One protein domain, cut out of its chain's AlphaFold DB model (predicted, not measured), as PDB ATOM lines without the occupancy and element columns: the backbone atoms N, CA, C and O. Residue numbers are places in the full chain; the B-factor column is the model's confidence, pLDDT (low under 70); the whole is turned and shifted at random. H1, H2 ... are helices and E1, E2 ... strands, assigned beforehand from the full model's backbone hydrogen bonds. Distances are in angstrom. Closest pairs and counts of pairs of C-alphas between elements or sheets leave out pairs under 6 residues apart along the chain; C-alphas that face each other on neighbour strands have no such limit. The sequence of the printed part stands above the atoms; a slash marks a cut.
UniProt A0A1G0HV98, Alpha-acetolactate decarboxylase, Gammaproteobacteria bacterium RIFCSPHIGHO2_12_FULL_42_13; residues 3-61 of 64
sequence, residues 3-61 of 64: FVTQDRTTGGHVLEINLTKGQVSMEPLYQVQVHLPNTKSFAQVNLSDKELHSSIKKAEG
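Overview. This is residues 3 to 61 of the 64 residues of the protein "Alpha-acetolactate decarboxylase" of Gammaproteobacteria bacterium RIFCSPHIGHO2_12_FULL_42_13 (UniProt A0A1G0HV98). With little regular structure, the model is an open, wide loop of chain: the long unnamed stretch 14 to 39 sweeps from strand E1 to short helix H1, and helix H2 lies on the way back. The printed part has 59 residues, with named elements in the order E1, H1, H2 holding 15 of them; the class is mostly helix. It is extended, radius of gyration of the C-alphas 17.3 A, and elongated, spanning 45 by 28 by 24 A.

Along the chain. H2, residues 52 to 59, measures 10.5 A and ends at C-alpha 59 (164.903, 132.598, 289.264). H1 is residues 40 to 43. E1, residues 11 to 13, begins at C-alpha 11 (153.708, 142.739, 298.020).

Arrangement. H2 is apart from H1 and from E1, and E1 is apart from H1. E1 pairs with no named strand, but residues 3 to 4 pair antiparallel with its residues 11 to 12. In H2 every O i to N i+4 pair is within hydrogen-bond range; H1 is too short for such a pair.

Size, cuts and confidence. Residues 5 to 10 and 18 to 59 stand free. The farthest C-alphas, of Lys 21 and Lys 40, are 46.7 A apart. E1 to H1 is a long link, H1 to H2 a short one. The printed part has no cut, and no printed residue is under 70 in pLDDT.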
ATOM      1  N   PHE A   3     158.297 141.259 300.567       97.12
ATOM      2  CA  PHE A   3     157.736 142.485 301.134       97.12
ATOM      3  C   PHE A   3     156.209 142.473 301.081       97.12
ATOM      4  O   PHE A   3     155.601 141.776 300.264       97.12
ATOM      5  N   VAL A   4     155.601 143.273 301.951       97.88
ATOM      6  CA  VAL A   4     154.166 143.545 301.971       97.88
ATOM      7  C   VAL A   4     153.952 144.989 302.415       97.88
ATOM      8  O   VAL A   4     154.641 145.474 303.314       97.88
ATOM      9  N   THR A   5     153.036 145.696 301.763       97.19
ATOM     10  CA  THR A   5     152.644 147.051 302.154       97.19
ATOM     11  C   THR A   5     151.818 147.028 303.435       97.19
ATOM     12  O   THR A   5     151.229 146.015 303.815       97.19
ATOM     13  N   GLN A   6     151.760 148.164 304.128       97.31
ATOM     14  CA  GLN A   6     151.065 148.273 305.413       97.31
ATOM     15  C   GLN A   6     149.565 147.947 305.321       97.31
ATOM     16  O   GLN A   6     149.010 147.337 306.233       97.31
ATOM     17  N   ASP A   7     148.922 148.317 304.216       98.19
ATOM     18  CA  ASP A   7     147.520 148.008 303.911       98.19
ATOM     19  C   ASP A   7     147.304 146.566 303.410       98.19
ATOM     20  O   ASP A   7     146.166 146.138 303.235       98.19
ATOM     21  N   ARG A   8     148.391 145.805 303.214       97.81
ATOM     22  CA  ARG A   8     148.419 144.407 302.757       97.81
ATOM     23  C   ARG A   8     147.818 144.165 301.376       97.81
ATOM     24  O   ARG A   8     147.475 143.029 301.053       97.81
ATOM     25  N   THR A   9     147.701 145.200 300.555       98.38
ATOM     26  CA  THR A   9     147.159 145.073 299.195       98.38
ATOM     27  C   THR A   9     148.243 144.766 298.168       98.38
ATOM     28  O   THR A   9     147.953 144.217 297.109       98.38
ATOM     29  N   THR A  10     149.497 145.094 298.487       98.25
ATOM     30  CA  THR A  10     150.641 144.985 297.582       98.25
ATOM     31  C   THR A  10     151.795 144.260 298.269       98.25
ATOM     32  O   THR A  10     152.014 144.391 299.472       98.25
ATOM     33  N   GLY A  11     152.559 143.480 297.510       97.44
ATOM     34  CA  GLY A  11     153.708 142.739 298.020       97.44
ATOM     35  C   GLY A  11     154.407 141.949 296.923       97.44
ATOM     36  O   GLY A  11     154.108 142.117 295.741       97.44
ATOM     37  N   GLY A  12     155.316 141.062 297.320       97.75
ATOM     38  CA  GLY A  12     155.952 140.122 296.399       97.75
ATOM     39  C   GLY A  12     157.379 139.748 296.772       97.75
ATOM     40  O   GLY A  12     157.859 140.026 297.875       97.75
ATOM     41  N   HIS A  13     158.047 139.097 295.821       97.50
ATOM     42  CA  HIS A  13     159.459 138.755 295.906       97.50
ATOM     43  C   HIS A  13     160.327 139.984 295.604       97.50
ATOM     44  O   HIS A  13     160.151 140.647 294.584       97.50
ATOM     45  N   VAL A  14     161.244 140.305 296.515       96.25
ATOM     46  CA  VAL A  14     162.133 141.470 296.421       96.25
ATOM     47  C   VAL A  14     163.359 141.102 295.596       96.25
ATOM     48  O   VAL A  14     164.157 140.281 296.043       96.25
ATOM     49  N   LEU A  15     163.522 141.761 294.447       96.00
ATOM     50  CA  LEU A  15     164.736 141.694 293.622       96.00
ATOM     51  C   LEU A  15     165.755 142.765 294.037       96.00
ATOM     52  O   LEU A  15     166.953 142.516 294.074       96.00
ATOM     53  N   GLU A  16     165.264 143.949 294.403       95.25
ATOM     54  CA  GLU A  16     166.070 145.079 294.855       95.25
ATOM     55  C   GLU A  16     165.276 145.901 295.880       95.25
ATOM     56  O   GLU A  16     164.050 146.014 295.783       95.25
ATOM     57  N   ILE A  17     165.963 146.472 296.872       93.69
ATOM     58  CA  ILE A  17     165.371 147.387 297.849       93.69
ATOM     59  C   ILE A  17     166.308 148.562 298.113       93.69
ATOM     60  O   ILE A  17     167.494 148.384 298.373       93.69
ATOM     61  N   ASN A  18     165.738 149.764 298.115       95.31
ATOM     62  CA  ASN A  18     166.412 150.989 298.518       95.31
ATOM     63  C   ASN A  18     165.686 151.547 299.752       95.31
ATOM     64  O   ASN A  18     164.523 151.944 299.661       95.31
ATOM     65  N   LEU A  19     166.340 151.531 300.920       94.06
ATOM     66  CA  LEU A  19     165.747 151.943 302.197       94.06
ATOM     67  C   LEU A  19     166.302 153.298 302.651       94.06
ATOM     68  O   LEU A  19     167.447 153.389 303.082       94.06
ATOM     69  N   THR A  20     165.469 154.337 302.630       95.25
ATOM     70  CA  THR A  20     165.864 155.677 303.109       95.25
ATOM     71  C   THR A  20     165.844 155.783 304.637       95.25
ATOM     72  O   THR A  20     166.700 156.431 305.233       95.25
ATOM     73  N   LYS A  21     164.853 155.164 305.292       96.69
ATOM     74  CA  LYS A  21     164.708 155.120 306.754       96.69
ATOM     75  C   LYS A  21     163.896 153.892 307.153       96.69
ATOM     76  O   LYS A  21     162.871 153.611 306.541       96.69
ATOM     77  N   GLY A  22     164.318 153.201 308.205       94.25
ATOM     78  CA  GLY A  22     163.604 152.055 308.754       94.25
ATOM     79  C   GLY A  22     164.300 151.495 309.987       94.25
ATOM     80  O   GLY A  22     165.355 151.985 310.387       94.25
ATOM     81  N   GLN A  23     163.697 150.474 310.581       97.00
ATOM     82  CA  GLN A  23     164.305 149.682 311.643       97.00
ATOM     83  C   GLN A  23     164.649 148.303 311.084       97.00
ATOM     84  O   GLN A  23     163.836 147.697 310.390       97.00
ATOM     85  N   VAL A  24     165.851 147.820 311.394       96.12
ATOM     86  CA  VAL A  24     166.305 146.473 311.042       96.12
ATOM     87  C   VAL A  24     166.500 145.691 312.332       96.12
ATOM     88  O   VAL A  24     167.135 146.184 313.264       96.12
ATOM     89  N   SER A  25     165.972 144.473 312.364       97.12
ATOM     90  CA  SER A  25     166.141 143.523 313.460       97.12
ATOM     91  C   SER A  25     166.701 142.221 312.897       97.12
ATOM     92  O   SER A  25     166.334 141.822 311.793       97.12
ATOM     93  N   MET A  26     167.596 141.569 313.639       96.56
ATOM     94  CA  MET A  26     168.232 140.311 313.242       96.56
ATOM     95  C   MET A  26     168.132 139.299 314.378       96.56
ATOM     96  O   MET A  26     168.319 139.656 315.539       96.56
ATOM     97  N   GLU A  27     167.885 138.040 314.030       96.69
ATOM     98  CA  GLU A  27     167.825 136.920 314.967       96.69
ATOM     99  C   GLU A  27     168.707 135.777 314.440       96.69
ATOM    100  O   GLU A  27     168.498 135.321 313.312       96.69
ATOM    101  N   PRO A  28     169.722 135.323 315.198       96.19
ATOM    102  CA  PRO A  28     170.551 134.203 314.778       96.19
ATOM    103  C   PRO A  28     169.797 132.873 314.918       96.19
ATOM    104  O   PRO A  28     169.223 132.576 315.963       96.19
ATOM    105  N   LEU A  29     169.860 132.038 313.877       96.06
ATOM    106  CA  LEU A  29     169.349 130.667 313.895       96.06
ATOM    107  C   LEU A  29     170.517 129.681 313.959       96.06
ATOM    108  O   LEU A  29     171.417 129.721 313.123       96.06
ATOM    109  N   TYR A  30     170.487 128.776 314.937       97.06
ATOM    110  CA  TYR A  30     171.573 127.815 315.183       97.06
ATOM    111  C   TYR A  30     171.262 126.394 314.703       97.06
ATOM    112  O   TYR A  30     172.125 125.522 314.753       97.06
ATOM    113  N   GLN A  31     170.035 126.146 314.243       97.50
ATOM    114  CA  GLN A  31     169.589 124.832 313.799       97.50
ATOM    115  C   GLN A  31     168.732 124.957 312.543       97.50
ATOM    116  O   GLN A  31     167.854 125.813 312.466       97.50
ATOM    117  N   VAL A  32     168.957 124.055 311.586       96.38
ATOM    118  CA  VAL A  32     168.145 123.915 310.375       96.38
ATOM    119  C   VAL A  32     167.585 122.498 310.335       96.38
ATOM    120  O   VAL A  32     168.335 121.529 310.415       96.38
ATOM    121  N   GLN A  33     166.265 122.382 310.217       97.50
ATOM    122  CA  GLN A  33     165.577 121.113 309.986       97.50
ATOM    123  C   GLN A  33     164.962 121.139 308.589       97.50
ATOM    124  O   GLN A  33     164.265 122.088 308.233       97.50
ATOM    125  N   VAL A  34     165.227 120.104 307.794       95.75
ATOM    126  CA  VAL A  34     164.689 119.970 306.436       95.75
ATOM    127  C   VAL A  34     163.617 118.889 306.445       95.75
ATOM    128  O   VAL A  34     163.901 117.731 306.746       95.75
ATOM    129  N   HIS A  35     162.389 119.263 306.092       96.81
ATOM    130  CA  HIS A  35     161.262 118.343 305.975       96.81
ATOM    131  C   HIS A  35     160.924 118.132 304.503       96.81
ATOM    132  O   HIS A  35     160.569 119.077 303.799       96.81
ATOM    133  N   LEU A  36     161.039 116.891 304.035       96.31
ATOM    134  CA  LEU A  36     160.742 116.554 302.647       96.31
ATOM    135  C   LEU A  36     159.239 116.289 302.463       96.31
ATOM    136  O   LEU A  36     158.648 115.571 303.276       96.31
ATOM    137  N   PRO A  37     158.607 116.815 301.397       96.81
ATOM    138  CA  PRO A  37     157.232 116.467 301.063       96.81
ATOM    139  C   PRO A  37     157.093 114.969 300.761       96.81
ATOM    140  O   PRO A  37     157.809 114.425 299.923       96.81
ATOM    141  N   ASN A  38     156.121 114.303 301.388       96.75
ATOM    142  CA  ASN A  38     155.800 112.902 301.100       96.75
ATOM    143  C   ASN A  38     154.842 112.791 299.901       96.75
ATOM    144  O   ASN A  38     153.684 112.393 300.038       96.75
ATOM    145  N   THR A  39     155.299 113.212 298.723       97.75
ATOM    146  CA  THR A  39     154.510 113.180 297.485       97.75
ATOM    147  C   THR A  39     155.274 112.481 296.367       97.75
ATOM    148  O   THR A  39     156.498 112.576 296.261       97.75
ATOM    149  N   LYS A  40     154.543 111.792 295.479       97.25
ATOM    150  CA  LYS A  40     155.146 111.130 294.309       97.25
ATOM    151  C   LYS A  40     155.885 112.118 293.406       97.25
ATOM    152  O   LYS A  40     156.949 111.787 292.901       97.25
ATOM    153  N   SER A  41     155.340 113.323 293.236       96.81
ATOM    154  CA  SER A  41     155.954 114.370 292.417       96.81
ATOM    155  C   SER A  41     157.310 114.817 292.963       96.81
ATOM    156  O   SER A  41     158.234 115.009 292.183       96.81
ATOM    157  N   PHE A  42     157.456 114.925 294.288       96.44
ATOM    158  CA  PHE A  42     158.738 115.254 294.905       96.44
ATOM    159  C   PHE A  42     159.745 114.100 294.778       96.44
ATOM    160  O   PHE A  42     160.904 114.331 294.462       96.44
ATOM    161  N   ALA A  43     159.307 112.849 294.945       95.38
ATOM    162  CA  ALA A  43     160.190 111.681 294.857       95.38
ATOM    163  C   ALA A  43     160.771 111.422 293.450       95.38
ATOM    164  O   ALA A  43     161.758 110.703 293.320       95.38
ATOM    165  N   GLN A  44     160.147 111.961 292.400       96.75
ATOM    166  CA  GLN A  44     160.519 111.715 291.001       96.75
ATOM    167  C   GLN A  44     161.353 112.840 290.370       96.75
ATOM    168  O   GLN A  44     161.826 112.682 289.245       96.75
ATOM    169  N   VAL A  45     161.517 113.980 291.048       95.31
ATOM    170  CA  VAL A  45     162.216 115.141 290.483       95.31
ATOM    171  C   VAL A  45     163.738 114.978 290.577       95.31
ATOM    172  O   VAL A  45     164.268 114.482 291.571       95.31
ATOM    173  N   ASN A  46     164.466 115.424 289.549       94.75
ATOM    174  CA  ASN A  46     165.928 115.472 289.584       94.75
ATOM    175  C   ASN A  46     166.404 116.682 290.407       94.75
ATOM    176  O   ASN A  46     166.395 117.808 289.915       94.75
ATOM    177  N   LEU A  47     166.848 116.445 291.643       93.25
ATOM    178  CA  LEU A  47     167.407 117.475 292.533       93.25
ATOM    179  C   LEU A  47     168.934 117.634 292.411       93.25
ATOM    180  O   LEU A  47     169.550 118.312 293.228       93.25
ATOM    181  N   SER A  48     169.567 116.996 291.424       94.06
ATOM    182  CA  SER A  48     171.024 117.010 291.220       94.06
ATOM    183  C   SER A  48     171.412 117.513 289.829       94.06
ATOM    184  O   SER A  48     172.432 117.103 289.273       94.06
ATOM    185  N   ASP A  49     170.590 118.390 289.249       94.31
ATOM    186  CA  ASP A  49     170.912 119.057 287.990       94.31
ATOM    187  C   ASP A  49     172.219 119.864 288.117       94.31
ATOM    188  O   ASP A  49     172.446 120.564 289.107       94.31
ATOM    189  N   LYS A  50     173.083 119.775 287.103       95.44
ATOM    190  CA  LYS A  50     174.353 120.514 287.052       95.44
ATOM    191  C   LYS A  50     174.124 122.025 286.992       95.44
ATOM    192  O   LYS A  50     174.933 122.782 287.523       95.44
ATOM    193  N   GLU A  51     172.999 122.444 286.419       95.25
ATOM    194  CA  GLU A  51     172.584 123.843 286.307       95.25
ATOM    195  C   GLU A  51     171.723 124.304 287.492       95.25
ATOM    196  O   GLU A  51     171.124 125.381 287.447       95.25
ATOM    197  N   LEU A  52     171.622 123.518 288.575       95.19
ATOM    198  CA  LEU A  52     170.773 123.863 289.719       95.19
ATOM    199  C   LEU A  52     171.143 125.234 290.307       95.19
ATOM    200  O   LEU A  52     170.274 126.067 290.551       95.19
ATOM    201  N   HIS A  53     172.439 125.499 290.477       93.94
ATOM    202  CA  HIS A  53     172.933 126.765 291.027       93.94
ATOM    203  C   HIS A  53     172.632 127.971 290.127       93.94
ATOM    204  O   HIS A  53     172.135 128.993 290.602       93.94
ATOM    205  N   SER A  54     172.916 127.861 288.825       95.44
ATOM    206  CA  SER A  54     172.666 128.926 287.845       95.44
ATOM    207  C   SER A  54     171.164 129.196 287.692       95.44
ATOM    208  O   SER A  54     170.742 130.353 287.621       95.44
ATOM    209  N   SER A  55     170.347 128.144 287.735       95.25
ATOM    210  CA  SER A  55     168.886 128.232 287.666       95.25
ATOM    211  C   SER A  55     168.283 128.914 288.892       95.25
ATOM    212  O   SER A  55     167.426 129.781 288.725       95.25
ATOM    213  N   ILE A  56     168.757 128.591 290.105       95.69
ATOM    214  CA  ILE A  56     168.338 129.285 291.337       95.69
ATOM    215  C   ILE A  56     168.671 130.772 291.227       95.69
ATOM    216  O   ILE A  56     167.792 131.608 291.396       95.69
ATOM    217  N   LYS A  57     169.911 131.125 290.864       95.25
ATOM    218  CA  LYS A  57     170.297 132.536 290.702       95.25
ATOM    219  C   LYS A  57     169.376 133.277 289.736       95.25
ATOM    220  O   LYS A  57     168.888 134.347 290.074       95.25
ATOM    221  N   LYS A  58     169.117 132.697 288.562       95.44
ATOM    222  CA  LYS A  58     168.265 133.307 287.535       95.44
ATOM    223  C   LYS A  58     166.820 133.495 288.011       95.44
ATOM    224  O   LYS A  58     166.218 134.517 287.694       95.44
ATOM    225  N   ALA A  59     166.265 132.524 288.735       95.94
ATOM    226  CA  ALA A  59     164.903 132.598 289.264       95.94
ATOM    227  C   ALA A  59     164.754 133.681 290.346       95.94
ATOM    228  O   ALA A  59     163.751 134.389 290.366       95.94
ATOM    229  N   GLU A  60     165.780 133.859 291.182       96.50
ATOM    230  CA  GLU A  60     165.786 134.807 292.305       96.50
ATOM    231  C   GLU A  60     166.310 136.211 291.921       96.50
ATOM    232  O   GLU A  60     166.636 137.017 292.790       96.50
ATOM    233  N   GLY A  61     166.428 136.519 290.622       90.88
ATOM    234  CA  GLY A  61     166.839 137.845 290.135       90.88
ATOM    235  C   GLY A  61     168.344 138.107 290.060       90.88
ATOM    236  O   GLY A  61     168.749 139.231 289.768       90.88
TER     237      GLY A  61